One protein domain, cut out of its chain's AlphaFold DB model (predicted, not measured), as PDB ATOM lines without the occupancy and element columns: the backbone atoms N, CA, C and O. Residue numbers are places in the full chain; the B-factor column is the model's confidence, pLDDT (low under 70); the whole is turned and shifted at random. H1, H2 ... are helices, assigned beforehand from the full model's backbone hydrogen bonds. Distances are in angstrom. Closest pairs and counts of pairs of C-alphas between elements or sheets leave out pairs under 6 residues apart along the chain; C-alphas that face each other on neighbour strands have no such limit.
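AT A GLANCE: This is residues 241 to 352 and 364 to 409 of the 1133 residues of the protein "ASPH protein" of Symbiodinium sp. KB8 (UniProt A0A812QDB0). Two long helices, H2 and H5, make a V, meeting near the last part of H2 and the first part of H5; at the wide end of the V, H6 packs on H5, and H7 packs on H6 and on the start of H2, then runs outward to a free tip. H1 folds back along H2, H4 sits by the point of the V, and H3 is set off to one side, joined to H2 by a tight link and to H4 by a long one. The printed part has 158 residues with seven named helices, H1 to H7 in order along the chain, and no named strand: the class is all helix. It is only just loose, close to compact, with a radius of gyration of the C-alphas of 18.6 A, and elongated, spanning 56 by 35 by 26 A.

IN THESE COORDINATES: H1, residues 241 to 248, begins at C-alpha 241 (161.551, 124.112, 139.099). H2, residues 254 to 276, is 33.1 A long. H3 is residues 282 to 294, 17.9 A, and H4 is residues 308 to 314. H5, residues 318 to 343, is 37.3 A long and begins at C-alpha 318 (148.824, 112.265, 157.025). H6 is residues 368 to 376. H7, residues 382 to 409, is 40.7 A long and ends at C-alpha 409 (141.423, 125.676, 106.367).

HOW THE PARTS SIT: H2 is the hub, touching four helices. H1 and H2 form a helical hairpin, opposite ways at a shallow tilt of 18 degrees; their closest C-alphas, Ser 242 and Gln 264, are 6.5 A apart. H2 touches H4 at Ala 270 and Trp 308, C-alphas 6.6 A apart. H2 touches H5 at a steep tilt of 43 degrees, opposite ways, closest at the C-alphas of Ala 270 and Phe 321, 6.9 A. With residues 254 to 255 alone H2 touches H7, closest at the C-alphas of Asn 255 and Ile 390, 6.1 A. H6 touches H7 at the C-alphas of Ala 374 and Ser 385, 4.4 A, and H5 at those of Thr 376 and Arg 330, 6.8 A. H3 touches no helix. In each of the seven helices every O i to N i+4 pair is within hydrogen-bond range.

THE WHOLE: The C-alphas farthest apart, of Asp 314 and Leu 409, are 59.9 A apart. Residues 353 to 363 are not printed; C-alphas 352 and 364 are 11.3 A apart across this cut. The link from H3 to H4 is long, and residues 294 to 299 and 404 to 409 stand free. The mean pLDDT of the printed part is 77.3; 47 residues are under 70, among them 282 to 303 and 404 to 409.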
ATOM      1  N   LEU A 241     160.574 124.923 139.840       80.00
ATOM      2  CA  LEU A 241     161.551 124.112 139.099       80.00
ATOM      3  C   LEU A 241     160.958 122.770 138.625       80.00
ATOM      4  O   LEU A 241     161.157 122.391 137.471       80.00
ATOM      5  N   SER A 242     160.182 122.077 139.467       83.19
ATOM      6  CA  SER A 242     159.477 120.845 139.069       83.19
ATOM      7  C   SER A 242     158.414 121.087 137.988       83.19
ATOM      8  O   SER A 242     158.226 120.244 137.112       83.19
ATOM      9  N   TRP A 243     157.732 122.236 138.012       88.56
ATOM     10  CA  TRP A 243     156.797 122.643 136.965       88.56
ATOM     11  C   TRP A 243     157.518 122.963 135.655       88.56
ATOM     12  O   TRP A 243     157.062 122.517 134.602       88.56
ATOM     13  N   PHE A 244     158.636 123.697 135.697       85.94
ATOM     14  CA  PHE A 244     159.442 123.947 134.502       85.94
ATOM     15  C   PHE A 244     159.893 122.626 133.884       85.94
ATOM     16  O   PHE A 244     159.599 122.418 132.714       85.94
ATOM     17  N   TYR A 245     160.447 121.695 134.673       80.81
ATOM     18  CA  TYR A 245     160.794 120.353 134.195       80.81
ATOM     19  C   TYR A 245     159.622 119.680 133.456       80.81
ATOM     20  O   TYR A 245     159.747 119.348 132.283       80.81
ATOM     21  N   VAL A 246     158.458 119.531 134.101       83.94
ATOM     22  CA  VAL A 246     157.308 118.809 133.514       83.94
ATOM     23  C   VAL A 246     156.695 119.536 132.306       83.94
ATOM     24  O   VAL A 246     156.121 118.889 131.434       83.94
ATOM     25  N   SER A 247     156.813 120.865 132.224       87.44
ATOM     26  CA  SER A 247     156.312 121.650 131.084       87.44
ATOM     27  C   SER A 247     157.314 121.792 129.930       87.44
ATOM     28  O   SER A 247     156.887 122.073 128.808       87.44
ATOM     29  N   SER A 248     158.610 121.552 130.163       83.19
ATOM     30  CA  SER A 248     159.671 121.594 129.147       83.19
ATOM     31  C   SER A 248     160.254 120.227 128.762       83.19
ATOM     32  O   SER A 248     161.163 120.197 127.939       83.19
ATOM     33  N   ASP A 249     159.815 119.110 129.355       78.62
ATOM     34  CA  ASP A 249     160.355 117.773 129.053       78.62
ATOM     35  C   ASP A 249     160.022 117.347 127.611       78.62
ATOM     36  O   ASP A 249     158.865 117.179 127.226       78.62
ATOM     37  N   MET A 250     161.061 117.152 126.796       68.38
ATOM     38  CA  MET A 250     160.930 116.796 125.385       68.38
ATOM     39  C   MET A 250     161.135 115.298 125.090       68.38
ATOM     40  O   MET A 250     161.305 114.936 123.928       68.38
ATOM     41  N   ASN A 251     161.147 114.426 126.108       62.44
ATOM     42  CA  ASN A 251     161.703 113.067 125.995       62.44
ATOM     43  C   ASN A 251     160.804 111.898 126.453       62.44
ATOM     44  O   ASN A 251     161.270 110.757 126.415       62.44
ATOM     45  N   ALA A 252     159.559 112.128 126.884       62.44
ATOM     46  CA  ALA A 252     158.801 111.141 127.665       62.44
ATOM     47  C   ALA A 252     157.423 110.722 127.100       62.44
ATOM     48  O   ALA A 252     156.802 111.385 126.269       62.44
ATOM     49  N   VAL A 253     156.922 109.584 127.600       72.44
ATOM     50  CA  VAL A 253     155.561 109.071 127.352       72.44
ATOM     51  C   VAL A 253     154.540 109.859 128.183       72.44
ATOM     52  O   VAL A 253     154.813 110.235 129.324       72.44
ATOM     53  N   ALA A 254     153.337 110.069 127.640       80.50
ATOM     54  CA  ALA A 254     152.281 110.858 128.277       80.50
ATOM     55  C   ALA A 254     151.916 110.379 129.697       80.50
ATOM     56  O   ALA A 254     151.758 111.198 130.603       80.50
ATOM     57  N   ASN A 255     151.842 109.061 129.933       80.81
ATOM     58  CA  ASN A 255     151.569 108.520 131.270       80.81
ATOM     59  C   ASN A 255     152.712 108.791 132.269       80.81
ATOM     60  O   ASN A 255     152.439 109.083 133.431       80.81
ATOM     61  N   HIS A 256     153.972 108.755 131.828       80.69
ATOM     62  CA  HIS A 256     155.137 109.012 132.672       80.69
ATOM     63  C   HIS A 256     155.166 110.474 133.124       80.69
ATOM     64  O   HIS A 256     155.298 110.746 134.314       80.69
ATOM     65  N   MET A 257     154.960 111.421 132.205       83.69
ATOM     66  CA  MET A 257     154.887 112.845 132.553       83.69
ATOM     67  C   MET A 257     153.680 113.158 133.450       83.69
ATOM     68  O   MET A 257     153.796 113.946 134.387       83.69
ATOM     69  N   PHE A 258     152.540 112.497 133.228       87.44
ATOM     70  CA  PHE A 258     151.342 112.629 134.061       87.44
ATOM     71  C   PHE A 258     151.540 112.102 135.493       87.44
ATOM     72  O   PHE A 258     151.170 112.772 136.460       87.44
ATOM     73  N   LEU A 259     152.167 110.933 135.655       83.81
ATOM     74  CA  LEU A 259     152.509 110.386 136.973       83.81
ATOM     75  C   LEU A 259     153.603 111.215 137.664       83.81
ATOM     76  O   LEU A 259     153.511 111.452 138.868       83.81
ATOM     77  N   THR A 260     154.579 111.733 136.913       85.06
ATOM     78  CA  THR A 260     155.607 112.648 137.430       85.06
ATOM     79  C   THR A 260     155.000 113.973 137.895       85.06
ATOM     80  O   THR A 260     155.319 114.414 138.998       85.06
ATOM     81  N   LEU A 261     154.059 114.570 137.149       89.06
ATOM     82  CA  LEU A 261     153.285 115.737 137.595       89.06
ATOM     83  C   LEU A 261     152.590 115.461 138.937       89.06
ATOM     84  O   LEU A 261     152.737 116.240 139.880       89.06
ATOM     85  N   LYS A 262     151.870 114.332 139.029       89.00
ATOM     86  CA  LYS A 262     151.157 113.903 140.241       89.00
ATOM     87  C   LYS A 262     152.121 113.773 141.427       89.00
ATOM     88  O   LYS A 262     151.866 114.341 142.485       89.00
ATOM     89  N   ALA A 263     153.256 113.099 141.241       87.00
ATOM     90  CA  ALA A 263     154.256 112.881 142.285       87.00
ATOM     91  C   ALA A 263     154.965 114.173 142.736       87.00
ATOM     92  O   ALA A 263     155.129 114.394 143.938       87.00
ATOM     93  N   GLN A 264     155.351 115.054 141.805       87.81
ATOM     94  CA  GLN A 264     155.952 116.354 142.134       87.81
ATOM     95  C   GLN A 264     154.969 117.233 142.932       87.81
ATOM     96  O   GLN A 264     155.373 117.883 143.899       87.81
ATOM     97  N   LEU A 265     153.675 117.203 142.585       91.31
ATOM     98  CA  LEU A 265     152.627 117.933 143.303       91.31
ATOM     99  C   LEU A 265     152.406 117.378 144.719       91.31
ATOM    100  O   LEU A 265     152.342 118.159 145.668       91.31
ATOM    101  N   MET A 266     152.361 116.048 144.886       90.69
ATOM    102  CA  MET A 266     152.283 115.410 146.212       90.69
ATOM    103  C   MET A 266     153.426 115.871 147.124       90.69
ATOM    104  O   MET A 266     153.184 116.253 148.267       90.69
ATOM    105  N   VAL A 267     154.663 115.897 146.613       88.12
ATOM    106  CA  VAL A 267     155.839 116.357 147.370       88.12
ATOM    107  C   VAL A 267     155.743 117.846 147.721       88.12
ATOM    108  O   VAL A 267     156.046 118.218 148.854       88.12
ATOM    109  N   ALA A 268     155.298 118.700 146.795       89.19
ATOM    110  CA  ALA A 268     155.132 120.134 147.045       89.19
ATOM    111  C   ALA A 268     154.077 120.424 148.132       89.19
ATOM    112  O   ALA A 268     154.342 121.172 149.075       89.19
ATOM    113  N   MET A 269     152.914 119.768 148.056       92.38
ATOM    114  CA  MET A 269     151.851 119.893 149.058       92.38
ATOM    115  C   MET A 269     152.282 119.339 150.426       92.38
ATOM    116  O   MET A 269     152.038 119.980 151.450       92.38
ATOM    117  N   ALA A 270     152.992 118.205 150.456       90.31
ATOM    118  CA  ALA A 270     153.505 117.610 151.691       90.31
ATOM    119  C   ALA A 270     154.505 118.530 152.415       90.31
ATOM    120  O   ALA A 270     154.383 118.731 153.625       90.31
ATOM    121  N   ARG A 271     155.454 119.138 151.681       87.44
ATOM    122  CA  ARG A 271     156.376 120.151 152.233       87.44
ATOM    123  C   ARG A 271     155.612 121.337 152.804       87.44
ATOM    124  O   ARG A 271     155.810 121.668 153.967       87.44
ATOM    125  N   SER A 272     154.704 121.924 152.019       88.62
ATOM    126  CA  SER A 272     153.924 123.099 152.427       88.62
ATOM    127  C   SER A 272     153.155 122.850 153.733       88.62
ATOM    128  O   SER A 272     153.212 123.671 154.649       88.62
ATOM    129  N   MET A 273     152.526 121.679 153.889       91.06
ATOM    130  CA  MET A 273     151.850 121.299 155.136       91.06
ATOM    131  C   MET A 273     152.813 121.107 156.321       91.06
ATOM    132  O   MET A 273     152.504 121.546 157.430       91.06
ATOM    133  N   LEU A 274     153.985 120.497 156.110       89.00
ATOM    134  CA  LEU A 274     154.998 120.318 157.161       89.00
ATOM    135  C   LEU A 274     155.635 121.649 157.596       89.00
ATOM    136  O   LEU A 274     155.882 121.841 158.788       89.00
ATOM    137  N   MET A 275     155.847 122.584 156.667       86.00
ATOM    138  CA  MET A 275     156.335 123.942 156.947       86.00
ATOM    139  C   MET A 275     155.305 124.750 157.744       86.00
ATOM    140  O   MET A 275     155.636 125.307 158.786       86.00
ATOM    141  N   GLN A 276     154.035 124.746 157.318       87.38
ATOM    142  CA  GLN A 276     152.938 125.415 158.034       87.38
ATOM    143  C   GLN A 276     152.737 124.876 159.462       87.38
ATOM    144  O   GLN A 276     152.292 125.609 160.342       87.38
ATOM    145  N   ALA A 277     153.086 123.610 159.707       87.31
ATOM    146  CA  ALA A 277     153.058 122.990 161.031       87.31
ATOM    147  C   ALA A 277     154.341 123.200 161.863       87.31
ATOM    148  O   ALA A 277     154.413 122.708 162.990       87.31
ATOM    149  N   GLY A 278     155.367 123.879 161.332       85.06
ATOM    150  CA  GLY A 278     156.663 124.053 162.001       85.06
ATOM    151  C   GLY A 278     157.457 122.749 162.171       85.06
ATOM    152  O   GLY A 278     158.223 122.613 163.121       85.06
ATOM    153  N   ARG A 279     157.237 121.761 161.291       81.44
ATOM    154  CA  ARG A 279     157.857 120.420 161.328       81.44
ATOM    155  C   ARG A 279     158.908 120.194 160.232       81.44
ATOM    156  O   ARG A 279     159.542 119.144 160.222       81.44
ATOM    157  N   LEU A 280     159.110 121.172 159.347       77.69
ATOM    158  CA  LEU A 280     160.231 121.248 158.408       77.69
ATOM    159  C   LEU A 280     160.956 122.585 158.621       77.69
ATOM    160  O   LEU A 280     160.307 123.628 158.663       77.69
ATOM    161  N   ASP A 281     162.278 122.543 158.785       71.19
ATOM    162  CA  ASP A 281     163.120 123.734 158.950       71.19
ATOM    163  C   ASP A 281     163.358 124.411 157.590       71.19
ATOM    164  O   ASP A 281     163.675 123.737 156.605       71.19
ATOM    165  N   GLN A 282     163.251 125.741 157.547       65.62
ATOM    166  CA  GLN A 282     163.555 126.539 156.359       65.62
ATOM    167  C   GLN A 282     164.998 126.306 155.888       65.62
ATOM    168  O   GLN A 282     165.227 126.187 154.692       65.62
ATOM    169  N   ALA A 283     165.954 126.123 156.805       58.78
ATOM    170  CA  ALA A 283     167.345 125.845 156.445       58.78
ATOM    171  C   ALA A 283     167.532 124.496 155.715       58.78
ATOM    172  O   ALA A 283     168.488 124.334 154.959       58.78
ATOM    173  N   ILE A 284     166.624 123.531 155.915       62.69
ATOM    174  CA  ILE A 284     166.621 122.246 155.194       62.69
ATOM    175  C   ILE A 284     165.968 122.409 153.815       62.69
ATOM    176  O   ILE A 284     166.437 121.815 152.843       62.69
ATOM    177  N   ASP A 285     164.919 123.229 153.706       63.38
ATOM    178  CA  ASP A 285     164.294 123.554 152.420       63.38
ATOM    179  C   ASP A 285     165.261 124.335 151.513       63.38
ATOM    180  O   ASP A 285     165.497 123.921 150.377       63.38
ATOM    181  N   ASP A 286     165.917 125.365 152.057       65.81
ATOM    182  CA  ASP A 286     166.943 126.176 151.392       65.81
ATOM    183  C   ASP A 286     168.140 125.320 150.933       65.81
ATOM    184  O   ASP A 286     168.640 125.486 149.817       65.81
ATOM    185  N   ALA A 287     168.597 124.374 151.766       64.44
ATOM    186  CA  ALA A 287     169.705 123.477 151.431       64.44
ATOM    187  C   ALA A 287     169.351 122.498 150.300       64.44
ATOM    188  O   ALA A 287     170.153 122.298 149.389       64.44
ATOM    189  N   GLU A 288     168.145 121.924 150.308       62.44
ATOM    190  CA  GLU A 288     167.673 121.067 149.212       62.44
ATOM    191  C   GLU A 288     167.351 121.845 147.936       62.44
ATOM    192  O   GLU A 288     167.454 121.299 146.838       62.44
ATOM    193  N   GLN A 289     166.944 123.107 148.056       63.69
ATOM    194  CA  GLN A 289     166.784 123.993 146.912       63.69
ATOM    195  C   GLN A 289     168.148 124.327 146.298       63.69
ATOM    196  O   GLN A 289     168.288 124.284 145.078       63.69
ATOM    197  N   ALA A 290     169.172 124.572 147.120       63.81
ATOM    198  CA  ALA A 290     170.544 124.750 146.653       63.81
ATOM    199  C   ALA A 290     171.123 123.465 146.029       63.81
ATOM    200  O   ALA A 290     171.813 123.549 145.017       63.81
ATOM    201  N   GLU A 291     170.816 122.281 146.571       62.91
ATOM    202  CA  GLU A 291     171.163 120.988 145.957       62.91
ATOM    203  C   GLU A 291     170.472 120.816 144.592       62.91
ATOM    204  O   GLU A 291     171.121 120.457 143.610       62.91
ATOM    205  N   LEU A 292     169.182 121.152 144.503       61.41
ATOM    206  CA  LEU A 292     168.390 121.103 143.272       61.41
ATOM    207  C   LEU A 292     168.885 122.087 142.198       61.41
ATOM    208  O   LEU A 292     168.969 121.724 141.030       61.41
ATOM    209  N   GLU A 293     169.257 123.311 142.574       60.03
ATOM    210  CA  GLU A 293     169.836 124.297 141.650       60.03
ATOM    211  C   GLU A 293     171.316 123.991 141.311       60.03
ATOM    212  O   GLU A 293     171.823 124.423 140.271       60.03
ATOM    213  N   ALA A 294     172.014 123.199 142.137       56.31
ATOM    214  CA  ALA A 294     173.356 122.680 141.854       56.31
ATOM    215  C   ALA A 294     173.357 121.405 140.984       56.31
ATOM    216  O   ALA A 294     174.361 121.143 140.311       56.31
ATOM    217  N   ALA A 295     172.254 120.647 140.956       55.16
ATOM    218  CA  ALA A 295     172.034 119.458 140.128       55.16
ATOM    219  C   ALA A 295     171.868 119.822 138.639       55.16
ATOM    220  O   ALA A 295     170.790 119.757 138.049       55.16
ATOM    221  N   LYS A 296     172.967 120.257 138.017       48.66
ATOM    222  CA  LYS A 296     172.975 120.775 136.646       48.66
ATOM    223  C   LYS A 296     172.539 119.714 135.627       48.66
ATOM    224  O   LYS A 296     173.151 118.655 135.521       48.66
ATOM    225  N   SER A 297     171.513 120.097 134.865       45.97
ATOM    226  CA  SER A 297     170.959 119.520 133.628       45.97
ATOM    227  C   SER A 297     170.439 118.080 133.618       45.97
ATOM    228  O   SER A 297     169.384 117.867 133.031       45.97
ATOM    229  N   ASP A 298     171.138 117.102 134.199       39.06
ATOM    230  CA  ASP A 298     170.966 115.702 133.767       39.06
ATOM    231  C   ASP A 298     170.176 114.799 134.741       39.06
ATOM    232  O   ASP A 298     169.750 113.717 134.340       39.06
ATOM    233  N   VAL A 299     169.912 115.222 135.988       42.97
ATOM    234  CA  VAL A 299     169.032 114.491 136.933       42.97
ATOM    235  C   VAL A 299     168.205 115.457 137.792       42.97
ATOM    236  O   VAL A 299     168.686 115.970 138.801       42.97
ATOM    237  N   TYR A 300     166.930 115.648 137.444       50.66
ATOM    238  CA  TYR A 300     165.946 116.253 138.352       50.66
ATOM    239  C   TYR A 300     165.461 115.225 139.400       50.66
ATOM    240  O   TYR A 300     165.494 114.014 139.157       50.66
ATOM    241  N   PRO A 301     165.043 115.663 140.603       49.00
ATOM    242  CA  PRO A 301     164.894 114.779 141.751       49.00
ATOM    243  C   PRO A 301     163.682 113.858 141.610       49.00
ATOM    244  O   PRO A 301     162.560 114.312 141.369       49.00
ATOM    245  N   ARG A 302     163.903 112.563 141.871       54.06
ATOM    246  CA  ARG A 302     162.843 111.553 142.004       54.06
ATOM    247  C   ARG A 302     161.853 111.985 143.090       54.06
ATOM    248  O   ARG A 302     162.154 111.898 144.282       54.06
ATOM    249  N   ALA A 303     160.669 112.440 142.688       64.50
ATOM    250  CA  ALA A 303     159.594 112.764 143.616       64.50
ATOM    251  C   ALA A 303     159.019 111.474 144.215       64.50
ATOM    252  O   ALA A 303     158.210 110.790 143.595       64.50
ATOM    253  N   SER A 304     159.460 111.137 145.427       75.81
ATOM    254  CA  SER A 304     158.951 110.003 146.197       75.81
ATOM    255  C   SER A 304     158.346 110.475 147.512       75.81
ATOM    256  O   SER A 304     158.970 111.228 148.262       75.81
ATOM    257  N   MET A 305     157.163 109.955 147.835       81.25
ATOM    258  CA  MET A 305     156.519 110.159 149.133       81.25
ATOM    259  C   MET A 305     157.162 109.354 150.269       81.25
ATOM    260  O   MET A 305     156.867 109.635 151.427       81.25
ATOM    261  N   SER A 306     158.076 108.416 149.982       80.06
ATOM    262  CA  SER A 306     158.721 107.561 150.997       80.06
ATOM    263  C   SER A 306     159.437 108.333 152.112       80.06
ATOM    264  O   SER A 306     159.515 107.842 153.233       80.06
ATOM    265  N   ARG A 307     159.928 109.548 151.831       78.88
ATOM    266  CA  ARG A 307     160.556 110.431 152.831       78.88
ATOM    267  C   ARG A 307     159.564 111.351 153.551       78.88
ATOM    268  O   ARG A 307     159.801 111.717 154.696       78.88
ATOM    269  N   TRP A 308     158.469 111.733 152.895       84.44
ATOM    270  CA  TRP A 308     157.518 112.723 153.418       84.44
ATOM    271  C   TRP A 308     156.375 112.086 154.210       84.44
ATOM    272  O   TRP A 308     155.896 112.692 155.164       84.44
ATOM    273  N   LYS A 309     155.969 110.856 153.865       86.75
ATOM    274  CA  LYS A 309     154.897 110.131 154.559       86.75
ATOM    275  C   LYS A 309     155.202 109.890 156.052       86.75
ATOM    276  O   LYS A 309     154.361 110.299 156.846       86.75
ATOM    277  N   PRO A 310     156.394 109.410 156.470       88.25
ATOM    278  CA  PRO A 310     156.719 109.280 157.895       88.25
ATOM    279  C   PRO A 310     156.688 110.617 158.648       88.25
ATOM    280  O   PRO A 310     156.166 110.698 159.753       88.25
ATOM    281  N   LEU A 311     157.161 111.706 158.027       85.69
ATOM    282  CA  LEU A 311     157.125 113.042 158.636       85.69
ATOM    283  C   LEU A 311     155.689 113.576 158.796       85.69
ATOM    284  O   LEU A 311     155.397 114.268 159.768       85.69
ATOM    285  N   LEU A 312     154.786 113.249 157.863       89.69
ATOM    286  CA  LEU A 312     153.355 113.555 157.965       89.69
ATOM    287  C   LEU A 312     152.648 112.684 159.017       89.69
ATOM    288  O   LEU A 312     151.729 113.170 159.677       89.69
ATOM    289  N   GLU A 313     153.070 111.432 159.196       92.12
ATOM    290  CA  GLU A 313     152.593 110.524 160.250       92.12
ATOM    291  C   GLU A 313     153.021 111.034 161.638       92.12
ATOM    292  O   GLU A 313     152.159 111.309 162.475       92.12
ATOM    293  N   ASP A 314     154.314 111.312 161.843       89.06
ATOM    294  CA  ASP A 314     154.877 111.911 163.068       89.06
ATOM    295  C   ASP A 314     154.277 113.291 163.401       89.06
ATOM    296  O   ASP A 314     154.282 113.737 164.557       89.06
ATOM    297  N   ALA A 315     153.798 114.018 162.389       89.50
ATOM    298  CA  ALA A 315     153.126 115.303 162.552       89.50
ATOM    299  C   ALA A 315     151.620 115.191 162.851       89.50
ATOM    300  O   ALA A 315     151.009 116.202 163.194       89.50
ATOM    301  N   GLY A 316     151.016 114.004 162.727       92.31
ATOM    302  CA  GLY A 316     149.561 113.824 162.808       92.31
ATOM    303  C   GLY A 316     148.802 114.453 161.630       92.31
ATOM    304  O   GLY A 316     147.628 114.791 161.759       92.31
ATOM    305  N   LEU A 317     149.475 114.651 160.493       93.81
ATOM    306  CA  LEU A 317     148.966 115.359 159.313       93.81
ATOM    307  C   LEU A 317     148.583 114.438 158.150       93.81
ATOM    308  O   LEU A 317     147.971 114.923 157.200       93.81
ATOM    309  N   LEU A 318     148.936 113.145 158.191       91.94
ATOM    310  CA  LEU A 318     148.824 112.265 157.025       91.94
ATOM    311  C   LEU A 318     147.411 112.196 156.424       91.94
ATOM    312  O   LEU A 318     147.290 112.486 155.238       91.94
ATOM    313  N   SER A 319     146.357 111.847 157.181       91.75
ATOM    314  CA  SER A 319     145.022 111.700 156.558       91.75
ATOM    315  C   SER A 319     144.533 113.030 155.988       91.75
ATOM    316  O   SER A 319     144.052 113.070 154.863       91.75
ATOM    317  N   ARG A 320     144.789 114.144 156.687       93.38
ATOM    318  CA  ARG A 320     144.491 115.495 156.193       93.38
ATOM    319  C   ARG A 320     145.241 115.818 154.895       93.38
ATOM    320  O   ARG A 320     144.689 116.505 154.040       93.38
ATOM    321  N   PHE A 321     146.481 115.348 154.735       94.81
ATOM    322  CA  PHE A 321     147.227 115.464 153.480       94.81
ATOM    323  C   PHE A 321     146.630 114.570 152.383       94.81
ATOM    324  O   PHE A 321     146.432 115.043 151.268       94.81
ATOM    325  N   GLU A 322     146.318 113.308 152.684       91.62
ATOM    326  CA  GLU A 322     145.757 112.352 151.718       91.62
ATOM    327  C   GLU A 322     144.361 112.801 151.233       91.62
ATOM    328  O   GLU A 322     144.096 112.791 150.030       91.62
ATOM    329  N   GLU A 323     143.513 113.306 152.133       92.94
ATOM    330  CA  GLU A 323     142.213 113.928 151.841       92.94
ATOM    331  C   GLU A 323     142.359 115.179 150.958       92.94
ATOM    332  O   GLU A 323     141.737 115.262 149.895       92.94
ATOM    333  N   HIS A 324     143.205 116.135 151.365       93.62
ATOM    334  CA  HIS A 324     143.383 117.410 150.663       93.62
ATOM    335  C   HIS A 324     144.054 117.239 149.291       93.62
ATOM    336  O   HIS A 324     143.642 117.869 148.318       93.62
ATOM    337  N   PHE A 325     145.036 116.339 149.171       94.25
ATOM    338  CA  PHE A 325     145.628 115.990 147.880       94.25
ATOM    339  C   PHE A 325     144.608 115.307 146.957       94.25
ATOM    340  O   PHE A 325     144.543 115.620 145.768       94.25
ATOM    341  N   ALA A 326     143.785 114.390 147.481       90.94
ATOM    342  CA  ALA A 326     142.759 113.727 146.682       90.94
ATOM    343  C   ALA A 326     141.660 114.702 146.216       90.94
ATOM    344  O   ALA A 326     141.147 114.544 145.109       90.94
ATOM    345  N   GLU A 327     141.314 115.711 147.020       93.31
ATOM    346  CA  GLU A 327     140.444 116.822 146.618       93.31
ATOM    347  C   GLU A 327     141.073 117.670 145.505       93.31
ATOM    348  O   GLU A 327     140.468 117.826 144.442       93.31
ATOM    349  N   GLU A 328     142.303 118.146 145.707       93.69
ATOM    350  CA  GLU A 328     143.032 118.987 144.752       93.69
ATOM    351  C   GLU A 328     143.222 118.291 143.395       93.69
ATOM    352  O   GLU A 328     142.980 118.874 142.333       93.69
ATOM    353  N   TRP A 329     143.588 117.005 143.413       94.19
ATOM    354  CA  TRP A 329     143.761 116.211 142.200       94.19
ATOM    355  C   TRP A 329     142.425 115.940 141.493       94.19
ATOM    356  O   TRP A 329     142.336 116.090 140.273       94.19
ATOM    357  N   ARG A 330     141.349 115.626 142.237       92.19
ATOM    358  CA  ARG A 330     139.995 115.494 141.664       92.19
ATOM    359  C   ARG A 330     139.498 116.800 141.039       92.19
ATOM    360  O   ARG A 330     138.834 116.742 140.007       92.19
ATOM    361  N   HIS A 331     139.835 117.956 141.616       93.06
ATOM    362  CA  HIS A 331     139.488 119.265 141.059       93.06
ATOM    363  C   HIS A 331     140.178 119.528 139.711       93.06
ATOM    364  O   HIS A 331     139.510 119.905 138.749       93.06
ATOM    365  N   VAL A 332     141.487 119.274 139.588       93.69
ATOM    366  CA  VAL A 332     142.197 119.440 138.301       93.69
ATOM    367  C   VAL A 332     141.624 118.528 137.214       93.69
ATOM    368  O   VAL A 332     141.452 118.964 136.075       93.69
ATOM    369  N   LEU A 333     141.289 117.282 137.557       93.88
ATOM    370  CA  LEU A 333     140.730 116.320 136.606       93.88
ATOM    371  C   LEU A 333     139.303 116.672 136.164       93.88
ATOM    372  O   LEU A 333     139.000 116.563 134.977       93.88
ATOM    373  N   SER A 334     138.438 117.146 137.068       92.62
ATOM    374  CA  SER A 334     137.072 117.544 136.703       92.62
ATOM    375  C   SER A 334     137.041 118.825 135.863       92.62
ATOM    376  O   SER A 334     136.294 118.893 134.886       92.62
ATOM    377  N   VAL A 335     137.908 119.803 136.160       93.38
ATOM    378  CA  VAL A 335     138.092 120.996 135.316       93.38
ATOM    379  C   VAL A 335     138.662 120.613 133.946       93.38
ATOM    380  O   VAL A 335     138.222 121.166 132.936       93.38
ATOM    381  N   HIS A 336     139.582 119.641 133.876       94.38
ATOM    382  CA  HIS A 336     140.067 119.128 132.593       94.38
ATOM    383  C   HIS A 336     138.944 118.489 131.770       94.38
ATOM    384  O   HIS A 336     138.769 118.853 130.610       94.38
ATOM    385  N   ALA A 337     138.175 117.573 132.365       90.56
ATOM    386  CA  ALA A 337     137.095 116.867 131.682       90.56
ATOM    387  C   ALA A 337     136.030 117.829 131.135       90.56
ATOM    388  O   ALA A 337     135.661 117.729 129.967       90.56
ATOM    389  N   ALA A 338     135.605 118.811 131.941       90.19
ATOM    390  CA  ALA A 338     134.658 119.836 131.509       90.19
ATOM    391  C   ALA A 338     135.185 120.639 130.304       90.19
ATOM    392  O   ALA A 338     134.483 120.770 129.306       90.19
ATOM    393  N   ARG A 339     136.441 121.109 130.355       90.00
ATOM    394  CA  ARG A 339     137.071 121.858 129.251       90.00
ATOM    395  C   ARG A 339     137.304 121.003 128.005       90.00
ATOM    396  O   ARG A 339     137.231 121.522 126.895       90.00
ATOM    397  N   ALA A 340     137.608 119.716 128.169       87.31
ATOM    398  CA  ALA A 340     137.815 118.794 127.058       87.31
ATOM    399  C   ALA A 340     136.505 118.530 126.302       87.31
ATOM    400  O   ALA A 340     136.491 118.610 125.077       87.31
ATOM    401  N   GLU A 341     135.407 118.292 127.023       85.25
ATOM    402  CA  GLU A 341     134.078 118.061 126.445       85.25
ATOM    403  C   GLU A 341     133.462 119.356 125.869       85.25
ATOM    404  O   GLU A 341     132.904 119.330 124.778       85.25
ATOM    405  N   GLU A 342     133.644 120.512 126.523       85.44
ATOM    406  CA  GLU A 342     133.244 121.831 125.993       85.44
ATOM    407  C   GLU A 342     133.949 122.155 124.665       85.44
ATOM    408  O   GLU A 342     133.321 122.592 123.698       85.44
ATOM    409  N   LYS A 343     135.267 121.939 124.611       80.69
ATOM    410  CA  LYS A 343     136.105 122.261 123.447       80.69
ATOM    411  C   LYS A 343     135.980 121.236 122.320       80.69
ATOM    412  O   LYS A 343     136.161 121.585 121.154       80.69
ATOM    413  N   PHE A 344     135.699 119.982 122.663       82.94
ATOM    414  CA  PHE A 344     135.650 118.859 121.738       82.94
ATOM    415  C   PHE A 344     134.472 117.921 122.056       82.94
ATOM    416  O   PHE A 344     134.716 116.798 122.503       82.94
ATOM    417  N   PRO A 345     133.214 118.322 121.783       77.94
ATOM    418  CA  PRO A 345     132.031 117.544 122.143       77.94
ATOM    419  C   PRO A 345     132.137 116.066 121.763       77.94
ATOM    420  O   PRO A 345     132.595 115.725 120.666       77.94
ATOM    421  N   ARG A 346     131.680 115.190 122.657       75.25
ATOM    422  CA  ARG A 346     131.750 113.730 122.559       75.25
ATOM    423  C   ARG A 346     133.172 113.176 122.642       75.25
ATOM    424  O   ARG A 346     133.498 112.238 121.912       75.25
ATOM    425  N   ILE A 347     134.058 113.760 123.457       76.75
ATOM    426  CA  ILE A 347     135.427 113.221 123.614       76.75
ATOM    427  C   ILE A 347     135.437 111.942 124.458       76.75
ATOM    428  O   ILE A 347     136.264 111.065 124.226       76.75
ATOM    429  N   PHE A 348     134.453 111.795 125.349       76.50
ATOM    430  CA  PHE A 348     134.269 110.623 126.210       76.50
ATOM    431  C   PHE A 348     133.193 109.625 125.719       76.50
ATOM    432  O   PHE A 348     132.900 108.662 126.429       76.50
ATOM    433  N   GLU A 349     132.585 109.832 124.540       68.00
ATOM    434  CA  GLU A 349     131.614 108.887 123.954       68.00
ATOM    435  C   GLU A 349     132.314 107.727 123.207       68.00
ATOM    436  O   GLU A 349     133.322 107.906 122.514       68.00
ATOM    437  N   SER A 350     131.747 106.521 123.316       53.28
ATOM    438  CA  SER A 350     132.205 105.310 122.623       53.28
ATOM    439  C   SER A 350     131.893 105.331 121.119       53.28
ATOM    440  O   SER A 350     130.884 105.879 120.689       53.28
ATOM    441  N   ASN A 351     132.734 104.676 120.308       50.38
ATOM    442  CA  ASN A 351     132.688 104.691 118.830       50.38
ATOM    443  C   ASN A 351     131.502 103.927 118.177       50.38
ATOM    444  O   ASN A 351     131.591 103.517 117.019       50.38
ATOM    445  N   GLU A 352     130.380 103.732 118.872       41.31
ATOM    446  CA  GLU A 352     129.204 103.047 118.318       41.31
ATOM    447  C   GLU A 352     128.389 103.965 117.386       41.31
ATOM    448  O   GLU A 352     127.332 104.480 117.748       41.31
ATOM    449  N   PRO A 364     140.983 101.752 122.173       53.09
ATOM    450  CA  PRO A 364     139.627 102.029 122.635       53.09
ATOM    451  C   PRO A 364     139.571 103.373 123.375       53.09
ATOM    452  O   PRO A 364     140.361 103.613 124.290       53.09
ATOM    453  N   ARG A 365     138.608 104.232 123.016       65.12
ATOM    454  CA  ARG A 365     138.337 105.474 123.757       65.12
ATOM    455  C   ARG A 365     137.917 105.145 125.197       65.12
ATOM    456  O   ARG A 365     137.000 104.339 125.372       65.12
ATOM    457  N   PRO A 366     138.549 105.738 126.223       66.31
ATOM    458  CA  PRO A 366     138.122 105.563 127.602       66.31
ATOM    459  C   PRO A 366     136.842 106.367 127.851       66.31
ATOM    460  O   PRO A 366     136.724 107.512 127.416       66.31
ATOM    461  N   SER A 367     135.900 105.793 128.601       78.19
ATOM    462  CA  SER A 367     134.795 106.582 129.151       78.19
ATOM    463  C   SER A 367     135.326 107.622 130.146       78.19
ATOM    464  O   SER A 367     136.420 107.462 130.701       78.19
ATOM    465  N   LEU A 368     134.536 108.661 130.433       81.62
ATOM    466  CA  LEU A 368     134.877 109.635 131.477       81.62
ATOM    467  C   LEU A 368     135.149 108.937 132.822       81.62
ATOM    468  O   LEU A 368     136.120 109.268 133.497       81.62
ATOM    469  N   ASP A 369     134.362 107.917 133.170       81.50
ATOM    470  CA  ASP A 369     134.543 107.142 134.400       81.50
ATOM    471  C   ASP A 369     135.808 106.269 134.374       81.50
ATOM    472  O   ASP A 369     136.447 106.083 135.409       81.50
ATOM    473  N   ASP A 370     136.216 105.717 133.226       78.19
ATOM    474  CA  ASP A 370     137.496 105.002 133.104       78.19
ATOM    475  C   ASP A 370     138.691 105.955 133.234       78.19
ATOM    476  O   ASP A 370     139.625 105.643 133.975       78.19
ATOM    477  N   PHE A 371     138.651 107.125 132.581       84.56
ATOM    478  CA  PHE A 371     139.697 108.144 132.708       84.56
ATOM    479  C   PHE A 371     139.795 108.675 134.144       84.56
ATOM    480  O   PHE A 371     140.877 108.651 134.732       84.56
ATOM    481  N   MET A 372     138.672 109.095 134.738       86.25
ATOM    482  CA  MET A 372     138.640 109.641 136.098       86.25
ATOM    483  C   MET A 372     139.143 108.621 137.121       86.25
ATOM    484  O   MET A 372     140.032 108.960 137.902       86.25
ATOM    485  N   ARG A 373     138.663 107.365 137.077       82.81
ATOM    486  CA  ARG A 373     139.150 106.296 137.970       82.81
ATOM    487  C   ARG A 373     140.644 106.050 137.785       82.81
ATOM    488  O   ARG A 373     141.378 106.075 138.765       82.81
ATOM    489  N   ALA A 374     141.116 105.873 136.548       81.69
ATOM    490  CA  ALA A 374     142.533 105.636 136.269       81.69
ATOM    491  C   ALA A 374     143.443 106.782 136.748       81.69
ATOM    492  O   ALA A 374     144.559 106.538 137.208       81.69
ATOM    493  N   ALA A 375     142.963 108.022 136.655       83.50
ATOM    494  CA  ALA A 375     143.692 109.216 137.050       83.50
ATOM    495  C   ALA A 375     143.709 109.452 138.573       83.50
ATOM    496  O   ALA A 375     144.733 109.905 139.106       83.50
ATOM    497  N   THR A 376     142.622 109.155 139.297       81.94
ATOM    498  CA  THR A 376     142.569 109.276 140.766       81.94
ATOM    499  C   THR A 376     143.245 108.093 141.449       81.94
ATOM    500  O   THR A 376     144.218 108.293 142.183       81.94
ATOM    501  N   GLU A 377     142.785 106.880 141.147       69.56
ATOM    502  CA  GLU A 377     143.076 105.625 141.840       69.56
ATOM    503  C   GLU A 377     143.601 104.585 140.835       69.56
ATOM    504  O   GLU A 377     142.818 103.888 140.181       69.56
ATOM    505  N   PRO A 378     144.935 104.450 140.690       57.53
ATOM    506  CA  PRO A 378     145.524 103.371 139.909       57.53
ATOM    507  C   PRO A 378     145.016 102.029 140.441       57.53
ATOM    508  O   PRO A 378     145.236 101.686 141.603       57.53
ATOM    509  N   SER A 379     144.292 101.290 139.603       47.88
ATOM    510  CA  SER A 379     143.669 100.039 140.032       47.88
ATOM    511  C   SER A 379     144.727  98.959 140.281       47.88
ATOM    512  O   SER A 379     145.860  99.069 139.810       47.88
ATOM    513  N   LEU A 380     144.331  97.845 140.912       43.97
ATOM    514  CA  LEU A 380     145.163  96.632 140.998       43.97
ATOM    515  C   LEU A 380     145.670  96.142 139.621       43.97
ATOM    516  O   LEU A 380     146.640  95.396 139.559       43.97
ATOM    517  N   ASN A 381     145.052  96.584 138.518       56.00
ATOM    518  CA  ASN A 381     145.594  96.473 137.170       56.00
ATOM    519  C   ASN A 381     146.158  97.834 136.700       56.00
ATOM    520  O   ASN A 381     145.483  98.620 136.027       56.00
ATOM    521  N   LEU A 382     147.426  98.091 137.039       62.31
ATOM    522  CA  LEU A 382     148.159  99.300 136.641       62.31
ATOM    523  C   LEU A 382     148.211  99.480 135.111       62.31
ATOM    524  O   LEU A 382     148.145 100.606 134.618       62.31
ATOM    525  N   ALA A 383     148.273  98.383 134.347       58.59
ATOM    526  CA  ALA A 383     148.301  98.425 132.887       58.59
ATOM    527  C   ALA A 383     146.994  98.980 132.291       58.59
ATOM    528  O   ALA A 383     147.052  99.803 131.378       58.59
ATOM    529  N   ARG A 384     145.822  98.616 132.839       65.06
ATOM    530  CA  ARG A 384     144.525  99.180 132.421       65.06
ATOM    531  C   ARG A 384     144.430 100.674 132.739       65.06
ATOM    532  O   ARG A 384     143.975 101.436 131.890       65.06
ATOM    533  N   SER A 385     144.883 101.102 133.920       67.69
ATOM    534  CA  SER A 385     144.911 102.530 134.276       67.69
ATOM    535  C   SER A 385     145.845 103.324 133.351       67.69
ATOM    536  O   SER A 385     145.454 104.365 132.824       67.69
ATOM    537  N   ASN A 386     147.037 102.797 133.058       75.69
ATOM    538  CA  ASN A 386     147.971 103.403 132.106       75.69
ATOM    539  C   ASN A 386     147.393 103.484 130.682       75.69
ATOM    540  O   ASN A 386     147.536 104.518 130.034       75.69
ATOM    541  N   ALA A 387     146.716 102.433 130.208       75.62
ATOM    542  CA  ALA A 387     146.086 102.406 128.888       75.62
ATOM    543  C   ALA A 387     144.974 103.460 128.744       75.62
ATOM    544  O   ALA A 387     144.922 104.144 127.725       75.62
ATOM    545  N   ALA A 388     144.129 103.642 129.766       78.25
ATOM    546  CA  ALA A 388     143.082 104.667 129.758       78.25
ATOM    547  C   ALA A 388     143.661 106.095 129.712       78.25
ATOM    548  O   ALA A 388     143.176 106.933 128.957       78.25
ATOM    549  N   ILE A 389     144.732 106.366 130.467       82.50
ATOM    550  CA  ILE A 389     145.417 107.672 130.455       82.50
ATOM    551  C   ILE A 389     146.062 107.944 129.083       82.50
ATOM    552  O   ILE A 389     145.938 109.050 128.559       82.50
ATOM    553  N   ILE A 390     146.706 106.940 128.476       83.69
ATOM    554  CA  ILE A 390     147.294 107.044 127.129       83.69
ATOM    555  C   ILE A 390     146.210 107.322 126.080       83.69
ATOM    556  O   ILE A 390     146.332 108.286 125.329       83.69
ATOM    557  N   ALA A 391     145.141 106.521 126.050       82.25
ATOM    558  CA  ALA A 391     144.083 106.632 125.047       82.25
ATOM    559  C   ALA A 391     143.309 107.964 125.133       82.25
ATOM    560  O   ALA A 391     142.922 108.515 124.103       82.25
ATOM    561  N   HIS A 392     143.139 108.523 126.339       88.69
ATOM    562  CA  HIS A 392     142.562 109.860 126.522       88.69
ATOM    563  C   HIS A 392     143.429 110.955 125.886       88.69
ATOM    564  O   HIS A 392     142.934 111.766 125.101       88.69
ATOM    565  N   PHE A 393     144.735 110.972 126.176       90.25
ATOM    566  CA  PHE A 393     145.630 111.972 125.588       90.25
ATOM    567  C   PHE A 393     145.839 111.766 124.077       90.25
ATOM    568  O   PHE A 393     145.977 112.742 123.345       90.25
ATOM    569  N   ASP A 394     145.811 110.525 123.591       86.94
ATOM    570  CA  ASP A 394     145.871 110.179 122.165       86.94
ATOM    571  C   ASP A 394     144.681 110.769 121.374       86.94
ATOM    572  O   ASP A 394     144.876 111.477 120.382       86.94
ATOM    573  N   GLU A 395     143.448 110.579 121.858       85.56
ATOM    574  CA  GLU A 395     142.237 111.185 121.278       85.56
ATOM    575  C   GLU A 395     142.252 112.723 121.391       85.56
ATOM    576  O   GLU A 395     141.987 113.420 120.406       85.56
ATOM    577  N   LEU A 396     142.616 113.273 122.558       88.44
ATOM    578  CA  LEU A 396     142.705 114.722 122.785       88.44
ATOM    579  C   LEU A 396     143.697 115.396 121.823       88.44
ATOM    580  O   LEU A 396     143.383 116.439 121.244       88.44
ATOM    581  N   GLY A 397     144.863 114.781 121.603       88.62
ATOM    582  CA  GLY A 397     145.864 115.250 120.646       88.62
ATOM    583  C   GLY A 397     145.361 115.231 119.201       88.62
ATOM    584  O   GLY A 397     145.580 116.200 118.465       88.62
ATOM    585  N   ARG A 398     144.624 114.182 118.794       83.69
ATOM    586  CA  ARG A 398     143.978 114.140 117.467       83.69
ATOM    587  C   ARG A 398     142.997 115.287 117.287       83.69
ATOM    588  O   ARG A 398     143.122 116.041 116.321       83.69
ATOM    589  N   ARG A 399     142.053 115.464 118.217       84.44
ATOM    590  CA  ARG A 399     141.023 116.511 118.109       84.44
ATOM    591  C   ARG A 399     141.620 117.915 118.087       84.44
ATOM    592  O   ARG A 399     141.211 118.723 117.257       84.44
ATOM    593  N   LYS A 400     142.638 118.171 118.912       87.12
ATOM    594  CA  LYS A 400     143.415 119.420 118.955       87.12
ATOM    595  C   LYS A 400     144.023 119.795 117.599       87.12
ATOM    596  O   LYS A 400     143.787 120.904 117.115       87.12
ATOM    597  N   LEU A 401     144.774 118.902 116.952       82.12
ATOM    598  CA  LEU A 401     145.418 119.248 115.675       82.12
ATOM    599  C   LEU A 401     144.453 119.182 114.486       82.12
ATOM    600  O   LEU A 401     144.619 119.946 113.533       82.12
ATOM    601  N   LEU A 402     143.414 118.341 114.544       74.94
ATOM    602  CA  LEU A 402     142.323 118.366 113.567       74.94
ATOM    603  C   LEU A 402     141.556 119.691 113.633       74.94
ATOM    604  O   LEU A 402     141.372 120.315 112.591       74.94
ATOM    605  N   SER A 403     141.191 120.192 114.820       71.88
ATOM    606  CA  SER A 403     140.512 121.488 114.942       71.88
ATOM    607  C   SER A 403     141.397 122.636 114.450       71.88
ATOM    608  O   SER A 403     140.906 123.519 113.753       71.88
ATOM    609  N   MET A 404     142.707 122.603 114.723       69.25
ATOM    610  CA  MET A 404     143.659 123.594 114.200       69.25
ATOM    611  C   MET A 404     143.833 123.515 112.678       69.25
ATOM    612  O   MET A 404     143.905 124.554 112.024       69.25
ATOM    613  N   ARG A 405     143.872 122.314 112.081       60.47
ATOM    614  CA  ARG A 405     143.885 122.139 110.616       60.47
ATOM    615  C   ARG A 405     142.600 122.663 109.987       60.47
ATOM    616  O   ARG A 405     142.670 123.449 109.049       60.47
ATOM    617  N   THR A 406     141.450 122.296 110.543       51.09
ATOM    618  CA  THR A 406     140.129 122.772 110.124       51.09
ATOM    619  C   THR A 406     140.019 124.294 110.252       51.09
ATOM    620  O   THR A 406     139.581 124.947 109.314       51.09
ATOM    621  N   GLN A 407     140.524 124.902 111.329       51.31
ATOM    622  CA  GLN A 407     140.560 126.359 111.499       51.31
ATOM    623  C   GLN A 407     141.525 127.048 110.514       51.31
ATOM    624  O   GLN A 407     141.143 128.036 109.887       51.31
ATOM    625  N   LYS A 408     142.736 126.504 110.298       48.06
ATOM    626  CA  LYS A 408     143.682 126.956 109.252       48.06
ATOM    627  C   LYS A 408     143.091 126.803 107.834       48.06
ATOM    628  O   LYS A 408     143.493 127.542 106.936       48.06
ATOM    629  N   LEU A 409     142.161 125.865 107.621       37.56
ATOM    630  CA  LEU A 409     141.423 125.676 106.367       37.56
ATOM    631  C   LEU A 409     140.262 126.669 106.227       37.56
ATOM    632  O   LEU A 409     140.211 127.340 105.207       37.56
TER     633      LEU A 409